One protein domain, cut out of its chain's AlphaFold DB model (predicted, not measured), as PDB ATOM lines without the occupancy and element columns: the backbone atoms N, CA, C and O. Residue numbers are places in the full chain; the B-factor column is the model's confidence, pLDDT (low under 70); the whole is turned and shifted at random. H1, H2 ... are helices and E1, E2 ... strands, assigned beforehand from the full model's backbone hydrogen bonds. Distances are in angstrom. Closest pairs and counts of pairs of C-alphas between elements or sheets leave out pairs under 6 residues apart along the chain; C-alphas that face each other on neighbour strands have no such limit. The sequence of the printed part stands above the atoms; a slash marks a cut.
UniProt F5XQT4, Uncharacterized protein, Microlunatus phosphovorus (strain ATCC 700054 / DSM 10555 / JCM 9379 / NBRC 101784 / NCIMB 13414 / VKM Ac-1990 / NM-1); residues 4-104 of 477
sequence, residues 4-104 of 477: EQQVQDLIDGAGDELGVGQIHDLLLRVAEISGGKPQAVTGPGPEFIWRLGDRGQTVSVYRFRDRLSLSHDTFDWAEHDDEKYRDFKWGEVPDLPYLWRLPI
ATOM      1  N   GLU A   4     229.817 175.604 251.912       89.81
ATOM      2  CA  GLU A   4     231.247 175.849 252.127       89.81
ATOM      3  C   GLU A   4     231.795 176.913 251.162       89.81
ATOM      4  O   GLU A   4     232.483 177.836 251.582       89.81
ATOM      5  N   GLN A   5     231.435 176.842 249.874       92.44
ATOM      6  CA  GLN A   5     231.873 177.837 248.892       92.44
ATOM      7  C   GLN A   5     231.244 179.213 249.151       92.44
ATOM      8  O   GLN A   5     231.913 180.223 248.987       92.44
ATOM      9  N   GLN A   6     229.980 179.268 249.585       95.56
ATOM     10  CA  GLN A   6     229.333 180.539 249.938       95.56
ATOM     11  C   GLN A   6     230.002 181.205 251.144       95.56
ATOM     12  O   GLN A   6     230.168 182.423 251.153       95.56
ATOM     13  N   VAL A   7     230.386 180.414 252.152       95.69
ATOM     14  CA  VAL A   7     231.128 180.902 253.323       95.69
ATOM     15  C   VAL A   7     232.524 181.378 252.917       95.69
ATOM     16  O   VAL A   7     232.928 182.467 253.322       95.69
ATOM     17  N   GLN A   8     233.223 180.617 252.071       95.12
ATOM     18  CA  GLN A   8     234.537 181.004 251.558       95.12
ATOM     19  C   GLN A   8     234.479 182.328 250.785       95.12
ATOM     20  O   GLN A   8     235.216 183.251 251.112       95.12
ATOM     21  N   ASP A   9     233.560 182.456 249.823       96.25
ATOM     22  CA  ASP A   9     233.412 183.667 249.006       96.25
ATOM     23  C   ASP A   9     233.074 184.899 249.869       96.25
ATOM     24  O   ASP A   9     233.531 186.011 249.591       96.25
ATOM     25  N   LEU A  10     232.284 184.708 250.935       96.62
ATOM     26  CA  LEU A  10     231.959 185.760 251.899       96.62
ATOM     27  C   LEU A  10     233.201 186.236 252.667       96.62
ATOM     28  O   LEU A  10     233.366 187.441 252.859       96.62
ATOM     29  N   ILE A  11     234.046 185.305 253.117       94.69
ATOM     30  CA  ILE A  11     235.264 185.610 253.880       94.69
ATOM     31  C   ILE A  11     236.333 186.232 252.979       94.69
ATOM     32  O   ILE A  11     236.885 187.275 253.329       94.69
ATOM     33  N   ASP A  12     236.555 185.680 251.786       93.75
ATOM     34  CA  ASP A  12     237.516 186.214 250.814       93.75
ATOM     35  C   ASP A  12     237.142 187.637 250.369       93.75
ATOM     36  O   ASP A  12     238.009 188.491 250.171       93.75
ATOM     37  N   GLY A  13     235.840 187.927 250.262       93.38
ATOM     38  CA  GLY A  13     235.332 189.258 249.931       93.38
ATOM     39  C   GLY A  13     235.488 190.305 251.043       93.38
ATOM     40  O   GLY A  13     235.332 191.496 250.766       93.38
ATOM     41  N   ALA A  14     235.776 189.896 252.284       90.75
ATOM     42  CA  ALA A  14     235.864 190.794 253.435       90.75
ATOM     43  C   ALA A  14     237.251 191.446 253.612       90.75
ATOM     44  O   ALA A  14     237.331 192.573 254.103       90.75
ATOM     45  N   GLY A  15     238.325 190.774 253.182       86.44
ATOM     46  CA  GLY A  15     239.710 191.241 253.341       86.44
ATOM     47  C   GLY A  15     240.315 190.990 254.733       86.44
ATOM     48  O   GLY A  15     239.774 190.235 255.540       86.44
ATOM     49  N   ASP A  16     241.466 191.611 255.009       81.12
ATOM     50  CA  ASP A  16     242.375 191.295 256.128       81.12
ATOM     51  C   ASP A  16     242.567 192.431 257.161       81.12
ATOM     52  O   ASP A  16     243.482 192.396 257.987       81.12
ATOM     53  N   GLU A  17     241.686 193.435 257.147       87.69
ATOM     54  CA  GLU A  17     241.699 194.580 258.072       87.69
ATOM     55  C   GLU A  17     240.308 194.829 258.682       87.69
ATOM     56  O   GLU A  17     239.719 195.902 258.550       87.69
ATOM     57  N   LEU A  18     239.754 193.811 259.338       91.69
ATOM     58  CA  LEU A  18     238.412 193.860 259.913       91.69
ATOM     59  C   LEU A  18     238.419 194.476 261.319       91.69
ATOM     60  O   LEU A  18     239.277 194.191 262.154       91.69
ATOM     61  N   GLY A  19     237.413 195.299 261.607       92.81
ATOM     62  CA  GLY A  19     237.046 195.694 262.963       92.81
ATOM     63  C   GLY A  19     236.136 194.661 263.632       92.81
ATOM     64  O   GLY A  19     235.485 193.855 262.967       92.81
ATOM     65  N   VAL A  20     236.021 194.723 264.961       93.00
ATOM     66  CA  VAL A  20     235.200 193.787 265.758       93.00
ATOM     67  C   VAL A  20     233.741 193.726 265.278       93.00
ATOM     68  O   VAL A  20     233.193 192.641 265.129       93.00
ATOM     69  N   GLY A  21     233.127 194.872 264.959       95.06
ATOM     70  CA  GLY A  21     231.758 194.898 264.427       95.06
ATOM     71  C   GLY A  21     231.621 194.203 263.066       95.06
ATOM     72  O   GLY A  21     230.653 193.487 262.839       95.06
ATOM     73  N   GLN A  22     232.622 194.334 262.185       95.25
ATOM     74  CA  GLN A  22     232.627 193.638 260.893       95.25
ATOM     75  C   GLN A  22     232.780 192.125 261.077       95.25
ATOM     76  O   GLN A  22     232.117 191.362 260.381       95.25
ATOM     77  N   ILE A  23     233.602 191.687 262.040       96.31
ATOM     78  CA  ILE A  23     233.695 190.274 262.432       96.31
ATOM     79  C   ILE A  23     232.327 189.761 262.889       96.31
ATOM     80  O   ILE A  23     231.891 188.708 262.428       96.31
ATOM     81  N   HIS A  24     231.613 190.511 263.737       96.62
ATOM     82  CA  HIS A  24     230.278 190.111 264.199       96.62
ATOM     83  C   HIS A  24     229.291 189.955 263.043       96.62
ATOM     84  O   HIS A  24     228.625 188.925 262.949       96.62
ATOM     85  N   ASP A  25     229.229 190.942 262.150       96.56
ATOM     86  CA  ASP A  25     228.329 190.921 260.993       96.56
ATOM     87  C   ASP A  25     228.633 189.745 260.053       96.56
ATOM     88  O   ASP A  25     227.718 189.078 259.567       96.56
ATOM     89  N   LEU A  26     229.916 189.463 259.809       97.31
ATOM     90  CA  LEU A  26     230.341 188.338 258.975       97.31
ATOM     91  C   LEU A  26     229.973 187.002 259.613       97.31
ATOM     92  O   LEU A  26     229.391 186.160 258.937       97.31
ATOM     93  N   LEU A  27     230.230 186.818 260.909       97.88
ATOM     94  CA  LEU A  27     229.872 185.593 261.624       97.88
ATOM     95  C   LEU A  27     228.357 185.349 261.620       97.88
ATOM     96  O   LEU A  27     227.917 184.220 261.405       97.88
ATOM     97  N   LEU A  28     227.547 186.398 261.796       97.81
ATOM     98  CA  LEU A  28     226.089 186.291 261.701       97.81
ATOM     99  C   LEU A  28     225.642 185.855 260.297       97.81
ATOM    100  O   LEU A  28     224.801 184.966 260.181       97.81
ATOM    101  N   ARG A  29     226.253 186.391 259.233       97.88
ATOM    102  CA  ARG A  29     225.989 185.948 257.851       97.88
ATOM    103  C   ARG A  29     226.452 184.515 257.590       97.88
ATOM    104  O   ARG A  29     225.745 183.762 256.928       97.88
ATOM    105  N   VAL A  30     227.603 184.106 258.128       97.69
ATOM    106  CA  VAL A  30     228.055 182.705 258.065       97.69
ATOM    107  C   VAL A  30     227.030 181.794 258.734       97.69
ATOM    108  O   VAL A  30     226.687 180.757 258.173       97.69
ATOM    109  N   ALA A  31     226.492 182.187 259.892       96.75
ATOM    110  CA  ALA A  31     225.450 181.429 260.575       96.75
ATOM    111  C   ALA A  31     224.163 181.315 259.737       96.75
ATOM    112  O   ALA A  31     223.568 180.241 259.684       96.75
ATOM    113  N   GLU A  32     223.755 182.376 259.033       96.62
ATOM    114  CA  GLU A  32     222.625 182.329 258.092       96.62
ATOM    115  C   GLU A  32     222.873 181.340 256.942       96.62
ATOM    116  O   GLU A  32     222.017 180.502 256.658       96.62
ATOM    117  N   ILE A  33     224.058 181.387 256.322       96.56
ATOM    118  CA  ILE A  33     224.455 180.480 255.229       96.56
ATOM    119  C   ILE A  33     224.525 179.023 255.713       96.56
ATOM    120  O   ILE A  33     224.116 178.103 255.005       96.56
ATOM    121  N   SER A  34     225.014 178.817 256.935       94.00
ATOM    122  CA  SER A  34     225.225 177.498 257.547       94.00
ATOM    123  C   SER A  34     223.957 176.917 258.184       94.00
ATOM    124  O   SER A  34     223.970 175.784 258.658       94.00
ATOM    125  N   GLY A  35     222.855 177.676 258.197       92.56
ATOM    126  CA  GLY A  35     221.558 177.248 258.727       92.56
ATOM    127  C   GLY A  35     221.409 177.345 260.250       92.56
ATOM    128  O   GLY A  35     220.436 176.822 260.794       92.56
ATOM    129  N   GLY A  36     222.332 178.005 260.954       92.06
ATOM    130  CA  GLY A  36     222.274 178.165 262.404       92.06
ATOM    131  C   GLY A  36     223.544 178.734 263.035       92.06
ATOM    132  O   GLY A  36     224.567 178.944 262.381       92.06
ATOM    133  N   LYS A  37     223.471 178.977 264.349       93.44
ATOM    134  CA  LYS A  37     224.626 179.363 265.175       93.44
ATOM    135  C   LYS A  37     225.692 178.252 265.168       93.44
ATOM    136  O   LYS A  37     225.331 177.088 264.978       93.44
ATOM    137  N   PRO A  38     226.972 178.581 265.417       92.25
ATOM    138  CA  PRO A  38     227.989 177.556 265.639       92.25
ATOM    139  C   PRO A  38     227.600 176.674 266.830       92.25
ATOM    140  O   PRO A  38     226.859 177.098 267.719       92.25
ATOM    141  N   GLN A  39     228.095 175.440 266.863       88.25
ATOM    142  CA  GLN A  39     227.906 174.553 268.008       88.25
ATOM    143  C   GLN A  39     228.681 175.050 269.224       88.25
ATOM    144  O   GLN A  39     228.117 175.098 270.321       88.25
ATOM    145  N   ALA A  40     229.933 175.452 269.007       86.81
ATOM    146  CA  ALA A  40     230.849 175.936 270.025       86.81
ATOM    147  C   ALA A  40     231.847 176.944 269.437       86.81
ATOM    148  O   ALA A  40     231.995 177.068 268.218       86.81
ATOM    149  N   VAL A  41     232.530 177.649 270.330       90.19
ATOM    150  CA  VAL A  41     233.701 178.476 270.032       90.19
ATOM    151  C   VAL A  41     234.852 177.972 270.881       90.19
ATOM    152  O   VAL A  41     234.644 177.696 272.058       90.19
ATOM    153  N   THR A  42     236.050 177.864 270.322       88.50
ATOM    154  CA  THR A  42     237.256 177.530 271.088       88.50
ATOM    155  C   THR A  42     238.322 178.601 270.950       88.50
ATOM    156  O   THR A  42     238.262 179.423 270.039       88.50
ATOM    157  N   GLY A  43     239.290 178.616 271.858       88.56
ATOM    158  CA  GLY A  43     240.454 179.491 271.762       88.56
ATOM    159  C   GLY A  43     241.572 179.049 272.698       88.56
ATOM    160  O   GLY A  43     241.440 178.017 273.355       88.56
ATOM    161  N   PRO A  44     242.688 179.791 272.790       86.25
ATOM    162  CA  PRO A  44     242.789 181.222 272.498       86.25
ATOM    163  C   PRO A  44     242.934 181.570 271.016       86.25
ATOM    164  O   PRO A  44     243.710 180.928 270.312       86.25
ATOM    165  N   GLY A  45     242.281 182.651 270.585       89.19
ATOM    166  CA  GLY A  45     242.053 182.936 269.166       89.19
ATOM    167  C   GLY A  45     240.773 182.234 268.699       89.19
ATOM    168  O   GLY A  45     240.828 181.038 268.433       89.19
ATOM    169  N   PRO A  46     239.626 182.936 268.647       92.69
ATOM    170  CA  PRO A  46     238.321 182.308 268.481       92.69
ATOM    171  C   PRO A  46     238.193 181.506 267.185       92.69
ATOM    172  O   PRO A  46     238.242 182.072 266.094       92.69
ATOM    173  N   GLU A  47     237.965 180.205 267.325       93.25
ATOM    174  CA  GLU A  47     237.585 179.278 266.262       93.25
ATOM    175  C   GLU A  47     236.118 178.881 266.470       93.25
ATOM    176  O   GLU A  47     235.764 178.225 267.452       93.25
ATOM    177  N   PHE A  48     235.246 179.322 265.566       94.50
ATOM    178  CA  PHE A  48     233.812 179.043 265.585       94.50
ATOM    179  C   PHE A  48     233.537 177.770 264.791       94.50
ATOM    180  O   PHE A  48     233.920 177.688 263.628       94.50
ATOM    181  N   ILE A  49     232.857 176.797 265.395       91.50
ATOM    182  CA  ILE A  49     232.724 175.451 264.824       91.50
ATOM    183  C   ILE A  49     231.264 175.155 264.492       91.50
ATOM    184  O   ILE A  49     230.395 175.220 265.365       91.50
ATOM    185  N   TRP A  50     230.986 174.770 263.248       92.19
ATOM    186  CA  TRP A  50     229.679 174.273 262.813       92.19
ATOM    187  C   TRP A  50     229.771 172.799 262.433       92.19
ATOM    188  O   TRP A  50     230.698 172.385 261.739       92.19
ATOM    189  N   ARG A  51     228.751 172.027 262.822       88.00
ATOM    190  CA  ARG A  51     228.546 170.659 262.346       88.00
ATOM    191  C   ARG A  51     227.466 170.641 261.274       88.00
ATOM    192  O   ARG A  51     226.313 170.973 261.544       88.00
ATOM    193  N   LEU A  52     227.834 170.203 260.081       88.12
ATOM    194  CA  LEU A  52     226.978 170.082 258.907       88.12
ATOM    195  C   LEU A  52     226.822 168.594 258.553       88.12
ATOM    196  O   LEU A  52     227.320 168.109 257.539       88.12
ATOM    197  N   GLY A  53     226.144 167.848 259.430       87.00
ATOM    198  CA  GLY A  53     226.035 166.389 259.327       87.00
ATOM    199  C   GLY A  53     227.348 165.694 259.698       87.00
ATOM    200  O   GLY A  53     227.791 165.800 260.845       87.00
ATOM    201  N   ASP A  54     227.943 164.994 258.729       88.31
ATOM    202  CA  ASP A  54     229.226 164.284 258.876       88.31
ATOM    203  C   ASP A  54     230.439 165.182 258.582       88.31
ATOM    204  O   ASP A  54     231.578 164.808 258.846       88.31
ATOM    205  N   ARG A  55     230.207 166.393 258.058       89.50
ATOM    206  CA  ARG A  55     231.255 167.393 257.834       89.50
ATOM    207  C   ARG A  55     231.217 168.464 258.910       89.50
ATOM    208  O   ARG A  55     230.151 168.832 259.403       89.50
ATOM    209  N   GLY A  56     232.386 168.986 259.239       89.62
ATOM    210  CA  GLY A  56     232.537 170.208 260.008       89.62
ATOM    211  C   GLY A  56     233.066 171.343 259.151       89.62
ATOM    212  O   GLY A  56     233.698 171.124 258.116       89.62
ATOM    213  N   GLN A  57     232.817 172.561 259.605       93.62
ATOM    214  CA  GLN A  57     233.543 173.734 259.141       93.62
ATOM    215  C   GLN A  57     233.925 174.594 260.339       93.62
ATOM    216  O   GLN A  57     233.180 174.662 261.327       93.62
ATOM    217  N   THR A  58     235.061 175.270 260.231       94.50
ATOM    218  CA  THR A  58     235.475 176.287 261.185       94.50
ATOM    219  C   THR A  58     235.607 177.644 260.518       94.50
ATOM    220  O   THR A  58     235.934 177.763 259.336       94.50
ATOM    221  N   VAL A  59     235.335 178.689 261.294       96.94
ATOM    222  CA  VAL A  59     235.739 180.052 260.966       96.94
ATOM    223  C   VAL A  59     236.624 180.557 262.091       96.94
ATOM    224  O   VAL A  59     236.169 180.657 263.228       96.94
ATOM    225  N   SER A  60     237.873 180.875 261.774       95.44
ATOM    226  CA  SER A  60     238.896 181.241 262.755       95.44
ATOM    227  C   SER A  60     239.239 182.716 262.651       95.44
ATOM    228  O   SER A  60     239.472 183.231 261.556       95.44
ATOM    229  N   VAL A  61     239.265 183.412 263.788       94.25
ATOM    230  CA  VAL A  61     239.637 184.827 263.858       94.25
ATOM    231  C   VAL A  61     241.126 184.941 264.149       94.25
ATOM    232  O   VAL A  61     241.597 184.567 265.223       94.25
ATOM    233  N   TYR A  62     241.866 185.532 263.219       90.00
ATOM    234  CA  TYR A  62     243.284 185.819 263.400       90.00
ATOM    235  C   TYR A  62     243.484 187.269 263.790       90.00
ATOM    236  O   TYR A  62     242.838 188.169 263.256       90.00
ATOM    237  N   ARG A  63     244.430 187.495 264.703       86.12
ATOM    238  CA  ARG A  63     244.896 188.828 265.073       86.12
ATOM    239  C   ARG A  63     246.368 188.970 264.724       86.12
ATOM    240  O   ARG A  63     247.207 188.252 265.267       86.12
ATOM    241  N   PHE A  64     246.694 189.938 263.875       81.31
ATOM    242  CA  PHE A  64     248.075 190.263 263.535       81.31
ATOM    243  C   PHE A  64     248.280 191.775 263.476       81.31
ATOM    244  O   PHE A  64     247.648 192.455 262.675       81.31
ATOM    245  N   ARG A  65     249.184 192.309 264.314       79.69
ATOM    246  CA  ARG A  65     249.495 193.755 264.388       79.69
ATOM    247  C   ARG A  65     248.229 194.631 264.444       79.69
ATOM    248  O   ARG A  65     248.065 195.532 263.628       79.69
ATOM    249  N   ASP A  66     247.330 194.296 265.367       74.19
ATOM    250  CA  ASP A  66     246.038 194.969 265.602       74.19
ATOM    251  C   ASP A  66     245.003 194.868 264.468       74.19
ATOM    252  O   ASP A  66     243.932 195.465 264.551       74.19
ATOM    253  N   ARG A  67     245.277 194.064 263.437       85.00
ATOM    254  CA  ARG A  67     244.332 193.748 262.362       85.00
ATOM    255  C   ARG A  67     243.654 192.418 262.641       85.00
ATOM    256  O   ARG A  67     244.311 191.493 263.129       85.00
ATOM    257  N   LEU A  68     242.364 192.334 262.326       91.38
ATOM    258  CA  LEU A  68     241.600 191.094 262.404       91.38
ATOM    259  C   LEU A  68     241.301 190.574 261.002       91.38
ATOM    260  O   LEU A  68     240.955 191.343 260.107       91.38
ATOM    261  N   SER A  69     241.382 189.262 260.836       92.00
ATOM    262  CA  SER A  69     240.967 188.570 259.621       92.00
ATOM    263  C   SER A  69     240.247 187.274 259.976       92.00
ATOM    264  O   SER A  69     240.370 186.770 261.095       92.00
ATOM    265  N   LEU A  70     239.496 186.737 259.020       95.19
ATOM    266  CA  LEU A  70     238.848 185.435 259.135       95.19
ATOM    267  C   LEU A  70     239.547 184.436 258.216       95.19
ATOM    268  O   LEU A  70     239.945 184.792 257.110       95.19
ATOM    269  N   SER A  71     239.664 183.188 258.656       94.00
ATOM    270  CA  SER A  71     239.857 182.057 257.750       94.00
ATOM    271  C   SER A  71     238.664 181.130 257.846       94.00
ATOM    272  O   SER A  71     237.987 181.084 258.870       94.00
ATOM    273  N   HIS A  72     238.449 180.367 256.788       95.94
ATOM    274  CA  HIS A  72     237.476 179.295 256.746       95.94
ATOM    275  C   HIS A  72     238.203 177.990 256.459       95.94
ATOM    276  O   HIS A  72     239.119 177.966 255.639       95.94
ATOM    277  N   ASP A  73     237.800 176.935 257.152       93.81
ATOM    278  CA  ASP A  73     238.287 175.587 256.905       93.81
ATOM    279  C   ASP A  73     237.139 174.581 257.003       93.81
ATOM    280  O   ASP A  73     236.107 174.840 257.625       93.81
ATOM    281  N   THR A  74     237.307 173.426 256.366       93.38
ATOM    282  CA  THR A  74     236.313 172.351 256.345       93.38
ATOM    283  C   THR A  74     236.986 171.010 256.562       93.38
ATOM    284  O   THR A  74     238.074 170.761 256.052       93.38
ATOM    285  N   PHE A  75     236.313 170.109 257.264       88.50
ATOM    286  CA  PHE A  75     236.902 168.842 257.681       88.50
ATOM    287  C   PHE A  75     235.856 167.730 257.766       88.50
ATOM    288  O   PHE A  75     234.649 167.982 257.814       88.50
ATOM    289  N   ASP A  76     236.319 166.481 257.771       89.62
ATOM    290  CA  ASP A  76     235.487 165.352 258.184       89.62
ATOM    291  C   ASP A  76     235.362 165.361 259.711       89.62
ATOM    292  O   ASP A  76     236.370 165.419 260.417       89.62
ATOM    293  N   TRP A  77     234.131 165.357 260.227       84.25
ATOM    294  CA  TRP A  77     233.886 165.556 261.655       84.25
ATOM    295  C   TRP A  77     234.511 164.459 262.518       84.25
ATOM    296  O   TRP A  77     235.027 164.755 263.594       84.25
ATOM    297  N   ALA A  78     234.459 163.206 262.056       82.44
ATOM    298  CA  ALA A  78     234.984 162.074 262.808       82.44
ATOM    299  C   ALA A  78     236.515 162.079 262.799       82.44
ATOM    300  O   ALA A  78     237.134 161.904 263.846       82.44
ATOM    301  N   GLU A  79     237.124 162.334 261.639       81.88
ATOM    302  CA  GLU A  79     238.585 162.391 261.535       81.88
ATOM    303  C   GLU A  79     239.160 163.561 262.335       81.88
ATOM    304  O   GLU A  79     240.140 163.385 263.049       81.88
ATOM    305  N   HIS A  80     238.537 164.739 262.272       79.94
ATOM    306  CA  HIS A  80     239.035 165.933 262.955       79.94
ATOM    307  C   HIS A  80     238.998 165.822 264.482       79.94
ATOM    308  O   HIS A  80     239.922 166.285 265.148       79.94
ATOM    309  N   ASP A  81     237.960 165.192 265.039       73.12
ATOM    310  CA  ASP A  81     237.895 164.907 266.477       73.12
ATOM    311  C   ASP A  81     239.045 163.970 266.896       73.12
ATOM    312  O   ASP A  81     239.758 164.240 267.865       73.12
ATOM    313  N   ASP A  82     239.326 162.941 266.086       76.56
ATOM    314  CA  ASP A  82     240.472 162.047 266.278       76.56
ATOM    315  C   ASP A  82     241.830 162.770 266.123       76.56
ATOM    316  O   ASP A  82     242.786 162.459 266.842       76.56
ATOM    317  N   GLU A  83     241.964 163.726 265.196       76.88
ATOM    318  CA  GLU A  83     243.186 164.532 265.033       76.88
ATOM    319  C   GLU A  83     243.434 165.417 266.250       76.88
ATOM    320  O   GLU A  83     244.495 165.319 266.872       76.88
ATOM    321  N   LYS A  84     242.432 166.204 266.654       73.06
ATOM    322  CA  LYS A  84     242.538 167.060 267.835       73.06
ATOM    323  C   LYS A  84     242.775 166.205 269.096       73.06
ATOM    324  O   LYS A  84     243.518 166.626 269.980       73.06
ATOM    325  N   TYR A  85     242.244 164.976 269.172       72.56
ATOM    326  CA  TYR A  85     242.530 164.023 270.261       72.56
ATOM    327  C   TYR A  85     243.998 163.622 270.301       72.56
ATOM    328  O   TYR A  85     244.608 163.583 271.374       72.56
ATOM    329  N   ARG A  86     244.597 163.346 269.139       69.25
ATOM    330  CA  ARG A  86     246.036 163.076 269.055       69.25
ATOM    331  C   ARG A  86     246.856 164.278 269.511       69.25
ATOM    332  O   ARG A  86     247.830 164.057 270.228       69.25
ATOM    333  N   ASP A  87     246.447 165.495 269.167       73.50
ATOM    334  CA  ASP A  87     247.134 166.717 269.594       73.50
ATOM    335  C   ASP A  87     247.054 166.919 271.109       73.50
ATOM    336  O   ASP A  87     248.058 167.240 271.733       73.50
ATOM    337  N   PHE A  88     245.921 166.636 271.753       70.81
ATOM    338  CA  PHE A  88     245.865 166.659 273.221       70.81
ATOM    339  C   PHE A  88     246.668 165.537 273.874       70.81
ATOM    340  O   PHE A  88     247.237 165.725 274.949       70.81
ATOM    341  N   LYS A  89     246.715 164.361 273.247       66.50
ATOM    342  CA  LYS A  89     247.410 163.197 273.803       66.50
ATOM    343  C   LYS A  89     248.930 163.296 273.694       66.50
ATOM    344  O   LYS A  89     249.630 162.791 274.570       66.50
ATOM    345  N   TRP A  90     249.433 163.860 272.601       67.25
ATOM    346  CA  TRP A  90     250.858 163.840 272.260       67.25
ATOM    347  C   TRP A  90     251.465 165.222 272.032       67.25
ATOM    348  O   TRP A  90     252.687 165.325 271.953       67.25
ATOM    349  N   GLY A  91     250.643 166.259 271.890       68.38
ATOM    350  CA  GLY A  91     251.099 167.626 271.695       68.38
ATOM    351  C   GLY A  91     251.664 168.226 272.974       68.38
ATOM    352  O   GLY A  91     251.310 167.853 274.096       68.38
ATOM    353  N   GLU A  92     252.568 169.184 272.803       69.81
ATOM    354  CA  GLU A  92     253.023 169.992 273.921       69.81
ATOM    355  C   GLU A  92     251.975 171.050 274.274       69.81
ATOM    356  O   GLU A  92     251.242 171.548 273.426       69.81
ATOM    357  N   VAL A  93     251.951 171.458 275.545       69.12
ATOM    358  CA  VAL A  93     251.028 172.476 276.069       69.12
ATOM    359  C   VAL A  93     250.897 173.749 275.195       69.12
ATOM    360  O   VAL A  93     249.773 174.222 275.014       69.12
ATOM    361  N   PRO A  94     251.980 174.344 274.647       67.69
ATOM    362  CA  PRO A  94     251.868 175.519 273.776       67.69
ATOM    363  C   PRO A  94     251.100 175.271 272.471       67.69
ATOM    364  O   PRO A  94     250.496 176.221 271.954       67.69
ATOM    365  N   ASP A  95     251.137 174.026 271.990       74.31
ATOM    366  CA  ASP A  95     250.654 173.562 270.686       74.31
ATOM    367  C   ASP A  95     249.258 172.937 270.764       74.31
ATOM    368  O   ASP A  95     248.714 172.493 269.756       74.31
ATOM    369  N   LEU A  96     248.660 172.919 271.959       78.25
ATOM    370  CA  LEU A  96     247.300 172.438 272.138       78.25
ATOM    371  C   LEU A  96     246.330 173.251 271.273       78.25
ATOM    372  O   LEU A  96     246.423 174.487 271.239       78.25
ATOM    373  N   PRO A  97     245.377 172.579 270.609       75.75
ATOM    374  CA  PRO A  97     244.529 173.216 269.609       75.75
ATOM    375  C   PRO A  97     243.583 174.254 270.221       75.75
ATOM    376  O   PRO A  97     243.175 175.184 269.534       75.75
ATOM    377  N   TYR A  98     243.250 174.104 271.504       84.62
ATOM    378  CA  TYR A  98     242.536 175.087 272.309       84.62
ATOM    379  C   TYR A  98     242.824 174.861 273.806       84.62
ATOM    380  O   TYR A  98     243.298 173.803 274.217       84.62
ATOM    381  N   LEU A  99     242.546 175.873 274.627       82.94
ATOM    382  CA  LEU A  99     242.640 175.866 276.093       82.94
ATOM    383  C   LEU A  99     241.304 176.203 276.764       82.94
ATOM    384  O   LEU A  99     241.149 175.986 277.966       82.94
ATOM    385  N   TRP A 100     240.357 176.748 276.003       84.00
ATOM    386  CA  TRP A 100     239.000 177.030 276.440       84.00
ATOM    387  C   TRP A 100     238.009 176.780 275.303       84.00
ATOM    388  O   TRP A 100     238.353 176.881 274.121       84.00
ATOM    389  N   ARG A 101     236.770 176.477 275.678       82.81
ATOM    390  CA  ARG A 101     235.642 176.181 274.805       82.81
ATOM    391  C   ARG A 101     234.364 176.734 275.406       82.81
ATOM    392  O   ARG A 101     234.057 176.512 276.565       82.81
ATOM    393  N   LEU A 102     233.574 177.398 274.582       83.31
ATOM    394  CA  LEU A 102     232.276 177.934 274.946       83.31
ATOM    395  C   LEU A 102     231.187 177.276 274.087       83.31
ATOM    396  O   LEU A 102     231.167 177.497 272.871       83.31
ATOM    397  N   PRO A 103     230.264 176.491 274.671       82.06
ATOM    398  CA  PRO A 103     229.127 175.955 273.933       82.06
ATOM    399  C   PRO A 103     228.134 177.073 273.573       82.06
ATOM    400  O   PRO A 103     227.778 177.895 274.414       82.06
ATOM    401  N   ILE A 104     227.655 177.085 272.326       83.75
ATOM    402  CA  ILE A 104     226.695 178.080 271.813       83.75
ATOM    403  C   ILE A 104     225.342 177.436 271.491       83.75
ATOM    404  O   ILE A 104     224.300 177.942 271.905       83.75
TER     405      ILE A 104
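Overview. This is residues 4 to 104 of the 477 residues of an uncharacterized protein of Microlunatus phosphovorus (strain ATCC 700054 / DSM 10555 / JCM 9379 / NBRC 101784 / NCIMB 13414 / VKM Ac-1990 / NM-1) (UniProt F5XQT4). A twisted sheet of five strands has one face covered, over its E4 and E3 side, by a helical hairpin of H1 and H2, while H3 stands up from the opposite face and packs on the sheet with its residues 77 to 81. E3 and E4, the longest strands, pass nearest the middle, and residues 89 to 94, at the far end of H3 and just after it, stick out. The printed part has 101 residues, with three named helices and five named strands in the order H1, H2, E1, E2, E3, E4, H3, E5; the sheet runs E4, E3, E2, E1, E5, all antiparallel. The class is mixed, helices and strands, and the whole is compact, with a radius of gyration of the C-alphas of 13.8 A and spans of 37 by 34 by 21 A.

Arrangement. H1, residues 4 to 12, and H2, residues 20 to 34, touch at a shallow tilt of 17 degrees, opposite ways, a hairpin whose closest C-alphas are those of Val 7 and Val 30, 5.9 A apart. E1, residues 40 to 43, E2, 47 to 52, E3, 55 to 64, and E4, 67 to 76, form a meander, each strand the antiparallel neighbour of the one before. N 47 and O 42 are 2.8 A apart, N 50 and O 57 2.9 A, and N 60 and O 71 2.9 A, within hydrogen-bond range. H1 and H2 are on the same face: H1 is over E4 and E3 at a height over the sheet of 8.8 A, the C-alphas of Gln 8 and His 72 being its closest to E4, 6.2 A apart; H2 is over E3 at a height of 9.3 A. H3, residues 77 to 90, is on the opposite face and stands up from the sheet, its line rising 53 degrees; the C-alphas of Arg 55 and Trp 77, the closest of E3 and H3, are 5.0 A apart. H3 is apart from H1 and H2. E5, residues 100 to 103, is an edge strand antiparallel to E1, with N 102 and O 41 2.8 A apart. In H1, H2 and H3 every O i to N i+4 pair is within hydrogen-bond range.

Along the chain. H1 begins at C-alpha 4, (231.247, 175.849, 252.127). H2 is 20.8 A long, E3 29.0 A, E4 30.0 A and H3 20.1 A. E4 ends at C-alpha 76, (235.487, 165.352, 258.184), and E5 at C-alpha 103, (229.127, 175.955, 273.933).

Size, cuts and confidence. The C-alphas farthest apart, of Gly 13 and Lys 89, are 37.3 A apart. The printed part has no cut and no long link. Mean pLDDT of the printed part is 87.5; residue 86 and residues 89 to 94 are under 70.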